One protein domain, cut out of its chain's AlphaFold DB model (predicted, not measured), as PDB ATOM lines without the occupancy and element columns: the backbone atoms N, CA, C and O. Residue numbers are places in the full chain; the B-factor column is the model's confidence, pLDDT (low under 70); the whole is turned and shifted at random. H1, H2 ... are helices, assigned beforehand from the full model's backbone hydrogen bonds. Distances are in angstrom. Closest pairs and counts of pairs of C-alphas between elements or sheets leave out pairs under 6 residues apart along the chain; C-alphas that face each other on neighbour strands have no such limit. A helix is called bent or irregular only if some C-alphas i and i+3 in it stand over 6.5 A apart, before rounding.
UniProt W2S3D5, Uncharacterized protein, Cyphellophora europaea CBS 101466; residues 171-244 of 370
ATOM      1  N   VAL A 171     -10.661 -31.069   9.775       52.69
ATOM      2  CA  VAL A 171     -10.978 -32.332   9.088       52.69
ATOM      3  C   VAL A 171     -12.491 -32.447   8.901       52.69
ATOM      4  O   VAL A 171     -12.955 -32.781   7.812       52.69
ATOM      5  N   LYS A 172     -13.260 -32.044   9.920       55.28
ATOM      6  CA  LYS A 172     -14.724 -32.111   9.925       55.28
ATOM      7  C   LYS A 172     -15.384 -31.171   8.911       55.28
ATOM      8  O   LYS A 172     -16.376 -31.532   8.289       55.28
ATOM      9  N   ALA A 173     -14.788 -30.005   8.655       52.06
ATOM     10  CA  ALA A 173     -15.306 -29.033   7.689       52.06
ATOM     11  C   ALA A 173     -15.214 -29.481   6.217       52.06
ATOM     12  O   ALA A 173     -15.890 -28.907   5.365       52.06
ATOM     13  N   ARG A 174     -14.372 -30.475   5.896       52.69
ATOM     14  CA  ARG A 174     -14.278 -31.065   4.547       52.69
ATOM     15  C   ARG A 174     -14.991 -32.406   4.411       52.69
ATOM     16  O   ARG A 174     -15.168 -32.854   3.287       52.69
ATOM     17  N   SER A 175     -15.379 -33.022   5.523       54.09
ATOM     18  CA  SER A 175     -16.128 -34.277   5.556       54.09
ATOM     19  C   SER A 175     -17.622 -34.066   5.812       54.09
ATOM     20  O   SER A 175     -18.314 -35.017   6.167       54.09
ATOM     21  N   ASP A 176     -18.118 -32.827   5.730       63.31
ATOM     22  CA  ASP A 176     -19.548 -32.573   5.858       63.31
ATOM     23  C   ASP A 176     -20.269 -33.234   4.664       63.31
ATOM     24  O   ASP A 176     -19.914 -32.936   3.515       63.31
ATOM     25  N   PRO A 177     -21.263 -34.115   4.902       64.94
ATOM     26  CA  PRO A 177     -21.992 -34.827   3.851       64.94
ATOM     27  C   PRO A 177     -22.547 -33.912   2.752       64.94
ATOM     28  O   PRO A 177     -22.739 -34.351   1.617       64.94
ATOM     29  N   LEU A 178     -22.766 -32.628   3.057       65.06
ATOM     30  CA  LEU A 178     -23.235 -31.631   2.102       65.06
ATOM     31  C   LEU A 178     -22.254 -31.377   0.946       65.06
ATOM     32  O   LEU A 178     -22.681 -31.041  -0.162       65.06
ATOM     33  N   TYR A 179     -20.948 -31.555   1.156       59.50
ATOM     34  CA  TYR A 179     -19.953 -31.392   0.091       59.50
ATOM     35  C   TYR A 179     -19.947 -32.544  -0.905       59.50
ATOM     36  O   TYR A 179     -19.744 -32.312  -2.105       59.50
ATOM     37  N   ASP A 180     -20.230 -33.752  -0.429       71.88
ATOM     38  CA  ASP A 180     -20.248 -34.970  -1.239       71.88
ATOM     39  C   ASP A 180     -21.571 -35.165  -1.986       71.88
ATOM     40  O   ASP A 180     -21.661 -36.006  -2.886       71.88
ATOM     41  N   MET A 181     -22.585 -34.337  -1.701       71.62
ATOM     42  CA  MET A 181     -23.846 -34.363  -2.433       71.62
ATOM     43  C   MET A 181     -23.614 -34.158  -3.933       71.62
ATOM     44  O   MET A 181     -22.977 -33.199  -4.396       71.62
ATOM     45  N   LYS A 182     -24.134 -35.108  -4.708       76.75
ATOM     46  CA  LYS A 182     -24.191 -35.045  -6.167       76.75
ATOM     47  C   LYS A 182     -25.405 -34.206  -6.589       76.75
ATOM     48  O   LYS A 182     -26.335 -34.062  -5.796       76.75
ATOM     49  N   PRO A 183     -25.386 -33.622  -7.800       77.94
ATOM     50  CA  PRO A 183     -26.591 -33.038  -8.372       77.94
ATOM     51  C   PRO A 183     -27.718 -34.073  -8.363       77.94
ATOM     52  O   PRO A 183     -27.456 -35.263  -8.564       77.94
ATOM     53  N   ASP A 184     -28.942 -33.619  -8.127       80.06
ATOM     54  CA  ASP A 184     -30.124 -34.472  -8.210       80.06
ATOM     55  C   ASP A 184     -30.421 -34.832  -9.680       80.06
ATOM     56  O   ASP A 184     -29.695 -34.427 -10.595       80.06
ATOM     57  N   LYS A 185     -31.491 -35.590  -9.932       83.50
ATOM     58  CA  LYS A 185     -31.903 -36.048 -11.273       83.50
ATOM     59  C   LYS A 185     -32.061 -34.908 -12.283       83.50
ATOM     60  O   LYS A 185     -31.811 -35.106 -13.469       83.50
ATOM     61  N   ASP A 186     -32.392 -33.715 -11.800       83.25
ATOM     62  CA  ASP A 186     -32.555 -32.507 -12.610       83.25
ATOM     63  C   ASP A 186     -31.209 -31.849 -12.995       83.25
ATOM     64  O   ASP A 186     -31.171 -30.815 -13.663       83.25
ATOM     65  N   GLY A 187     -30.078 -32.404 -12.541       83.38
ATOM     66  CA  GLY A 187     -28.745 -31.823 -12.720       83.38
ATOM     67  C   GLY A 187     -28.500 -30.566 -11.875       83.38
ATOM     68  O   GLY A 187     -27.500 -29.873 -12.073       83.38
ATOM     69  N   LEU A 188     -29.402 -30.260 -10.939       80.19
ATOM     70  CA  LEU A 188     -29.331 -29.134 -10.010       80.19
ATOM     71  C   LEU A 188     -29.064 -29.645  -8.588       80.19
ATOM     72  O   LEU A 188     -29.395 -30.772  -8.230       80.19
ATOM     73  N   TYR A 189     -28.440 -28.810  -7.764       79.38
ATOM     74  CA  TYR A 189     -28.308 -29.049  -6.332       79.38
ATOM     75  C   TYR A 189     -29.572 -28.558  -5.630       79.38
ATOM     76  O   TYR A 189     -30.061 -27.461  -5.914       79.38
ATOM     77  N   HIS A 190     -30.090 -29.377  -4.718       76.12
ATOM     78  CA  HIS A 190     -31.260 -29.072  -3.900       76.12
ATOM     79  C   HIS A 190     -30.836 -28.901  -2.442       76.12
ATOM     80  O   HIS A 190     -29.917 -29.573  -1.970       76.12
ATOM     81  N   CYS A 191     -31.508 -28.000  -1.721       73.19
ATOM     82  CA  CYS A 191     -31.237 -27.802  -0.304       73.19
ATOM     83  C   CYS A 191     -31.590 -29.083   0.481       73.19
ATOM     84  O   CYS A 191     -32.729 -29.541   0.378       73.19
ATOM     85  N   PRO A 192     -30.685 -29.624   1.314       70.31
ATOM     86  CA  PRO A 192     -30.972 -30.812   2.125       70.31
ATOM     87  C   PRO A 192     -32.102 -30.578   3.128       70.31
ATOM     88  O   PRO A 192     -32.849 -31.490   3.455       70.31
ATOM     89  N   LYS A 193     -32.258 -29.331   3.591       63.72
ATOM     90  CA  LYS A 193     -33.269 -28.930   4.578       63.72
ATOM     91  C   LYS A 193     -34.619 -28.559   3.958       63.72
ATOM     92  O   LYS A 193     -35.442 -27.953   4.633       63.72
ATOM     93  N   LYS A 194     -34.860 -28.898   2.684       65.50
ATOM     94  CA  LYS A 194     -36.114 -28.581   1.972       65.50
ATOM     95  C   LYS A 194     -37.367 -29.115   2.686       65.50
ATOM     96  O   LYS A 194     -38.433 -28.534   2.530       65.50
ATOM     97  N   ASN A 195     -37.230 -30.197   3.454       59.81
ATOM     98  CA  ASN A 195     -38.364 -30.907   4.050       59.81
ATOM     99  C   ASN A 195     -38.646 -30.532   5.515       59.81
ATOM    100  O   ASN A 195     -39.712 -30.865   6.017       59.81
ATOM    101  N   GLU A 196     -37.716 -29.870   6.206       59.03
ATOM    102  CA  GLU A 196     -37.791 -29.680   7.670       59.03
ATOM    103  C   GLU A 196     -37.988 -28.221   8.080       59.03
ATOM    104  O   GLU A 196     -38.481 -27.928   9.164       59.03
ATOM    105  N   LEU A 197     -37.628 -27.292   7.201       57.47
ATOM    106  CA  LEU A 197     -37.847 -25.866   7.369       57.47
ATOM    107  C   LEU A 197     -38.398 -25.375   6.035       57.47
ATOM    108  O   LEU A 197     -37.984 -25.875   4.992       57.47
ATOM    109  N   ASN A 198     -39.328 -24.429   6.068       55.50
ATOM    110  CA  ASN A 198     -39.900 -23.645   4.963       55.50
ATOM    111  C   ASN A 198     -38.828 -22.936   4.104       55.50
ATOM    112  O   ASN A 198     -38.763 -21.716   3.980       55.50
ATOM    113  N   CYS A 199     -37.953 -23.732   3.516       58.53
ATOM    114  CA  CYS A 199     -36.731 -23.355   2.860       58.53
ATOM    115  C   CYS A 199     -37.072 -22.917   1.436       58.53
ATOM    116  O   CYS A 199     -37.369 -23.736   0.568       58.53
ATOM    117  N   THR A 200     -37.025 -21.608   1.194       64.31
ATOM    118  CA  THR A 200     -37.370 -20.963  -0.086       64.31
ATOM    119  C   THR A 200     -36.243 -21.018  -1.126       64.31
ATOM    120  O   THR A 200     -36.312 -20.351  -2.161       64.31
ATOM    121  N   HIS A 201     -35.194 -21.817  -0.898       67.62
ATOM    122  CA  HIS A 201     -34.071 -21.920  -1.826       67.62
ATOM    123  C   HIS A 201     -34.477 -22.654  -3.110       67.62
ATOM    124  O   HIS A 201     -34.797 -23.846  -3.101       67.62
ATOM    125  N   LYS A 202     -34.407 -21.946  -4.243       72.44
ATOM    126  CA  LYS A 202     -34.582 -22.552  -5.567       72.44
ATOM    127  C   LYS A 202     -33.415 -23.508  -5.864       72.44
ATOM    128  O   LYS A 202     -32.286 -23.210  -5.474       72.44
ATOM    129  N   PRO A 203     -33.648 -24.634  -6.558       78.88
ATOM    130  CA  PRO A 203     -32.572 -25.509  -7.015       78.88
ATOM    131  C   PRO A 203     -31.593 -24.733  -7.897       78.88
ATOM    132  O   PRO A 203     -32.015 -23.950  -8.750       78.88
ATOM    133  N   THR A 204     -30.289 -24.928  -7.705       76.06
ATOM    134  CA  THR A 204     -29.273 -24.180  -8.464       76.06
ATOM    135  C   THR A 204     -28.172 -25.092  -8.980       76.06
ATOM    136  O   THR A 204     -27.909 -26.157  -8.429       76.06
ATOM    137  N   LYS A 205     -27.488 -24.676 -10.049       78.00
ATOM    138  CA  LYS A 205     -26.358 -25.435 -10.614       78.00
ATOM    139  C   LYS A 205     -25.092 -25.327  -9.758       78.00
ATOM    140  O   LYS A 205     -24.128 -26.044 -10.005       78.00
ATOM    141  N   GLN A 206     -25.068 -24.426  -8.774       67.25
ATOM    142  CA  GLN A 206     -23.885 -24.126  -7.977       67.25
ATOM    143  C   GLN A 206     -24.081 -24.560  -6.520       67.25
ATOM    144  O   GLN A 206     -24.910 -24.012  -5.798       67.25
ATOM    145  N   LYS A 207     -23.241 -25.494  -6.053       66.88
ATOM    146  CA  LYS A 207     -23.226 -25.965  -4.652       66.88
ATOM    147  C   LYS A 207     -23.112 -24.826  -3.633       66.88
ATOM    148  O   LYS A 207     -23.629 -24.929  -2.528       66.88
ATOM    149  N   CYS A 208     -22.436 -23.739  -4.010       59.47
ATOM    150  CA  CYS A 208     -22.095 -22.641  -3.113       59.47
ATOM    151  C   CYS A 208     -23.294 -21.852  -2.578       59.47
ATOM    152  O   CYS A 208     -23.135 -21.163  -1.578       59.47
ATOM    153  N   ILE A 209     -24.467 -21.961  -3.204       62.91
ATOM    154  CA  ILE A 209     -25.679 -21.245  -2.780       62.91
ATOM    155  C   ILE A 209     -26.332 -21.921  -1.563       62.91
ATOM    156  O   ILE A 209     -26.979 -21.258  -0.763       62.91
ATOM    157  N   PHE A 210     -26.083 -23.216  -1.346       60.09
ATOM    158  CA  PHE A 210     -26.592 -23.965  -0.186       60.09
ATOM    159  C   PHE A 210     -25.666 -23.896   1.036       60.09
ATOM    160  O   PHE A 210     -25.740 -24.736   1.928       60.09
ATOM    161  N   ALA A 211     -24.794 -22.889   1.045       63.56
ATOM    162  CA  ALA A 211     -23.879 -22.483   2.097       63.56
ATOM    163  C   ALA A 211     -24.407 -22.736   3.529       63.56
ATOM    164  O   ALA A 211     -25.197 -21.939   4.042       63.56
ATOM    165  N   PRO A 212     -23.964 -23.809   4.216       67.06
ATOM    166  CA  PRO A 212     -24.444 -24.115   5.563       67.06
ATOM    167  C   PRO A 212     -23.834 -23.174   6.613       67.06
ATOM    168  O   PRO A 212     -24.354 -23.064   7.723       67.06
ATOM    169  N   TYR A 213     -22.737 -22.493   6.273       69.31
ATOM    170  CA  TYR A 213     -21.942 -21.710   7.205       69.31
ATOM    171  C   TYR A 213     -22.481 -20.281   7.300       69.31
ATOM    172  O   TYR A 213     -22.479 -19.528   6.326       69.31
ATOM    173  N   THR A 214     -22.964 -19.918   8.482       78.06
ATOM    174  CA  THR A 214     -23.255 -18.538   8.896       78.06
ATOM    175  C   THR A 214     -22.059 -17.959   9.625       78.06
ATOM    176  O   THR A 214     -21.338 -18.685  10.308       78.06
ATOM    177  N   CYS A 215     -21.894 -16.642   9.541       77.38
ATOM    178  CA  CYS A 215     -20.979 -15.954  10.430       77.38
ATOM    179  C   CYS A 215     -21.454 -16.022  11.887       77.38
ATOM    180  O   CYS A 215     -22.628 -15.779  12.167       77.38
ATOM    181  N   ARG A 216     -20.547 -16.291  12.835       76.00
ATOM    182  CA  ARG A 216     -20.873 -16.284  14.273       76.00
ATOM    183  C   ARG A 216     -21.358 -14.914  14.770       76.00
ATOM    184  O   ARG A 216     -22.103 -14.844  15.740       76.00
ATOM    185  N   PHE A 217     -20.957 -13.838  14.095       71.62
ATOM    186  CA  PHE A 217     -21.327 -12.456  14.422       71.62
ATOM    187  C   PHE A 217     -22.541 -11.950  13.647       71.62
ATOM    188  O   PHE A 217     -22.864 -10.769  13.760       71.62
ATOM    189  N   ALA A 218     -23.218 -12.817  12.887       69.19
ATOM    190  CA  ALA A 218     -24.416 -12.469  12.127       69.19
ATOM    191  C   ALA A 218     -25.477 -11.763  12.991       69.19
ATOM    192  O   ALA A 218     -26.101 -10.817  12.541       69.19
ATOM    193  N   SER A 219     -25.616 -12.155  14.261       59.44
ATOM    194  CA  SER A 219     -26.583 -11.553  15.192       59.44
ATOM    195  C   SER A 219     -26.131 -10.233  15.825       59.44
ATOM    196  O   SER A 219     -26.936  -9.553  16.449       59.44
ATOM    197  N   SER A 220     -24.843  -9.889  15.739       66.12
ATOM    198  CA  SER A 220     -24.273  -8.709  16.409       66.12
ATOM    199  C   SER A 220     -23.898  -7.593  15.438       66.12
ATOM    200  O   SER A 220     -23.728  -6.454  15.872       66.12
ATOM    201  N   LYS A 221     -23.703  -7.902  14.154       65.94
ATOM    202  CA  LYS A 221     -23.361  -6.926  13.121       65.94
ATOM    203  C   LYS A 221     -24.319  -7.097  11.949       65.94
ATOM    204  O   LYS A 221     -24.303  -8.148  11.312       65.94
ATOM    205  N   GLN A 222     -25.084  -6.047  11.642       66.75
ATOM    206  CA  GLN A 222     -26.040  -6.024  10.524       66.75
ATOM    207  C   GLN A 222     -25.390  -6.406   9.185       66.75
ATOM    208  O   GLN A 222     -26.007  -7.077   8.367       66.75
ATOM    209  N   ASP A 223     -24.103  -6.101   8.997       68.38
ATOM    210  CA  ASP A 223     -23.365  -6.440   7.772       68.38
ATOM    211  C   ASP A 223     -23.153  -7.949   7.555       68.38
ATOM    212  O   ASP A 223     -22.650  -8.364   6.513       68.38
ATOM    213  N   CYS A 224     -23.447  -8.785   8.555       73.69
ATOM    214  CA  CYS A 224     -23.142 -10.218   8.554       73.69
ATOM    215  C   CYS A 224     -24.379 -11.105   8.703       73.69
ATOM    216  O   CYS A 224     -24.243 -12.328   8.638       73.69
ATOM    217  N   GLU A 225     -25.556 -10.507   8.894       72.44
ATOM    218  CA  GLU A 225     -26.808 -11.198   9.207       72.44
ATOM    219  C   GLU A 225     -27.249 -12.137   8.072       72.44
ATOM    220  O   GLU A 225     -27.513 -13.318   8.303       72.44
ATOM    221  N   ASP A 226     -27.174 -11.657   6.827       70.12
ATOM    222  CA  ASP A 226     -27.611 -12.399   5.636       70.12
ATOM    223  C   ASP A 226     -26.475 -13.113   4.882       70.12
ATOM    224  O   ASP A 226     -26.696 -13.789   3.870       70.12
ATOM    225  N   LEU A 227     -25.229 -12.993   5.350       73.75
ATOM    226  CA  LEU A 227     -24.085 -13.585   4.659       73.75
ATOM    227  C   LEU A 227     -23.968 -15.087   4.954       73.75
ATOM    228  O   LEU A 227     -23.618 -15.528   6.054       73.75
ATOM    229  N   ARG A 228     -24.209 -15.892   3.915       78.81
ATOM    230  CA  ARG A 228     -23.996 -17.343   3.906       78.81
ATOM    231  C   ARG A 228     -22.751 -17.713   3.110       78.81
ATOM    232  O   ARG A 228     -22.587 -17.311   1.960       78.81
ATOM    233  N   PHE A 229     -21.883 -18.532   3.700       75.31
ATOM    234  CA  PHE A 229     -20.635 -18.962   3.075       75.31
ATOM    235  C   PHE A 229     -20.705 -20.394   2.583       75.31
ATOM    236  O   PHE A 229     -21.055 -21.322   3.310       75.31
ATOM    237  N   SER A 230     -20.296 -20.584   1.333       72.94
ATOM    238  CA  SER A 230     -20.238 -21.903   0.706       72.94
ATOM    239  C   SER A 230     -19.248 -22.843   1.373       72.94
ATOM    240  O   SER A 230     -19.345 -24.052   1.192       72.94
ATOM    241  N   SER A 231     -18.282 -22.288   2.106       75.88
ATOM    242  CA  SER A 231     -17.251 -23.051   2.780       75.88
ATOM    243  C   SER A 231     -16.747 -22.400   4.046       75.88
ATOM    244  O   SER A 231     -16.744 -21.174   4.161       75.88
ATOM    245  N   ASN A 232     -16.222 -23.231   4.950       80.81
ATOM    246  CA  ASN A 232     -15.558 -22.756   6.157       80.81
ATOM    247  C   ASN A 232     -14.349 -21.856   5.818       80.81
ATOM    248  O   ASN A 232     -14.066 -20.886   6.504       80.81
ATOM    249  N   ALA A 233     -13.675 -22.087   4.684       79.75
ATOM    250  CA  ALA A 233     -12.604 -21.204   4.214       79.75
ATOM    251  C   ALA A 233     -13.111 -19.804   3.819       79.75
ATOM    252  O   ALA A 233     -12.445 -18.806   4.099       79.75
ATOM    253  N   CYS A 234     -14.279 -19.719   3.175       79.06
ATOM    254  CA  CYS A 234     -14.922 -18.446   2.854       79.06
ATOM    255  C   CYS A 234     -15.428 -17.743   4.118       79.06
ATOM    256  O   CYS A 234     -15.230 -16.536   4.233       79.06
ATOM    257  N   LEU A 235     -15.993 -18.501   5.064       83.12
ATOM    258  CA  LEU A 235     -16.374 -17.999   6.381       83.12
ATOM    259  C   LEU A 235     -15.158 -17.410   7.103       83.12
ATOM    260  O   LEU A 235     -15.181 -16.242   7.454       83.12
ATOM    261  N   PHE A 236     -14.050 -18.141   7.220       83.75
ATOM    262  CA  PHE A 236     -12.841 -17.632   7.877       83.75
ATOM    263  C   PHE A 236     -12.212 -16.434   7.167       83.75
ATOM    264  O   PHE A 236     -11.570 -15.600   7.809       83.75
ATOM    265  N   ARG A 237     -12.351 -16.339   5.839       83.56
ATOM    266  CA  ARG A 237     -11.923 -15.144   5.109       83.56
ATOM    267  C   ARG A 237     -12.800 -13.953   5.485       83.56
ATOM    268  O   ARG A 237     -12.255 -12.905   5.808       83.56
ATOM    269  N   HIS A 238     -14.115 -14.140   5.510       87.44
ATOM    270  CA  HIS A 238     -15.055 -13.117   5.947       87.44
ATOM    271  C   HIS A 238     -14.843 -12.725   7.409       87.44
ATOM    272  O   HIS A 238     -14.727 -11.545   7.697       87.44
ATOM    273  N   GLU A 239     -14.705 -13.677   8.327       83.44
ATOM    274  CA  GLU A 239     -14.519 -13.364   9.741       83.44
ATOM    275  C   GLU A 239     -13.213 -12.623  10.001       83.44
ATOM    276  O   GLU A 239     -13.151 -11.702  10.816       83.44
ATOM    277  N   ARG A 240     -12.168 -12.970   9.245       83.50
ATOM    278  CA  ARG A 240     -10.949 -12.176   9.212       83.50
ATOM    279  C   ARG A 240     -11.289 -10.770   8.722       83.50
ATOM    280  O   ARG A 240     -11.103  -9.827   9.474       83.50
ATOM    281  N   GLU A 241     -11.787 -10.609   7.508       78.81
ATOM    282  CA  GLU A 241     -11.920  -9.303   6.846       78.81
ATOM    283  C   GLU A 241     -12.970  -8.366   7.482       78.81
ATOM    284  O   GLU A 241     -12.709  -7.174   7.593       78.81
ATOM    285  N   ALA A 242     -14.107  -8.885   7.948       78.19
ATOM    286  CA  ALA A 242     -15.240  -8.111   8.469       78.19
ATOM    287  C   ALA A 242     -15.247  -7.963  10.002       78.19
ATOM    288  O   ALA A 242     -15.774  -6.986  10.546       78.19
ATOM    289  N   HIS A 243     -14.667  -8.921  10.735       77.19
ATOM    290  CA  HIS A 243     -14.646  -8.867  12.204       77.19
ATOM    291  C   HIS A 243     -13.301  -8.492  12.788       77.19
ATOM    292  O   HIS A 243     -13.238  -8.194  13.976       77.19
ATOM    293  N   GLY A 244     -12.230  -8.487  11.997       71.56
ATOM    294  CA  GLY A 244     -10.910  -8.162  12.521       71.56
ATOM    295  C   GLY A 244     -10.368  -9.223  13.490       71.56
ATOM    296  O   GLY A 244      -9.309  -9.034  14.084       71.56
TER     297      GLY A 244
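AT A GLANCE: This is residues 171 to 244 of the 370 residues of an uncharacterized protein of Cyphellophora europaea CBS 101466 (UniProt W2S3D5). There is little regular structure here: one helix, H4, lies at one end beside a looped stretch, residues 211 to 231, that folds back on itself, and at the other end long loops join three tiny helices, H1, H2 and H3. The 74 printed residues, with four named helices in the order H1 to H4 and no named strand, are all helix by class, though under half are in named elements. The whole is only just compact, close to loose, with a radius of gyration of the C-alphas of 13.5 A and spans of 42 by 29 by 20 A.

HOW THE PARTS SIT: H4, residues 232 to 243, touches no helix, and each of its O i to N i+4 pairs is within hydrogen-bond range. Before it, residues 213 to 214 pair antiparallel with 228 to 229. H3, residues 207 to 210, is apart from H4. H1, residues 177 to 180, is close to H3 but not clearly touching; their closest C-alphas, of Tyr 179 and Lys 207, are 7.9 A apart. H2, residues 192 to 195, is likewise close to H1 but not clearly touching, with the C-alphas of Leu 178 and Pro 192 closest at 7.8 A. H1, H2 and H3 are too short for an O i to N i+4 pair.

IN THESE COORDINATES: H4 is 15.2 A long, from C-alpha 232 at (-15.558, -22.756, 6.157) to C-alpha 243 at (-14.646, -8.867, 12.204). H3 measures 5.9 A and H1 5.4 A, beginning at C-alpha 177 (-21.992, -34.827, 3.851). H2 is irregular, 7.6 A from C-alpha 192 to 195.

THE WHOLE: The C-alphas farthest apart, of Lys 185 and Gly 244, are 42.2 A apart. The printed part has no cut, and its three links are long. Mean pLDDT of the printed part is 70.8; 32 residues are under 70, in 171 to 179, 193 to 201, 206 to 213 and 218 to 223.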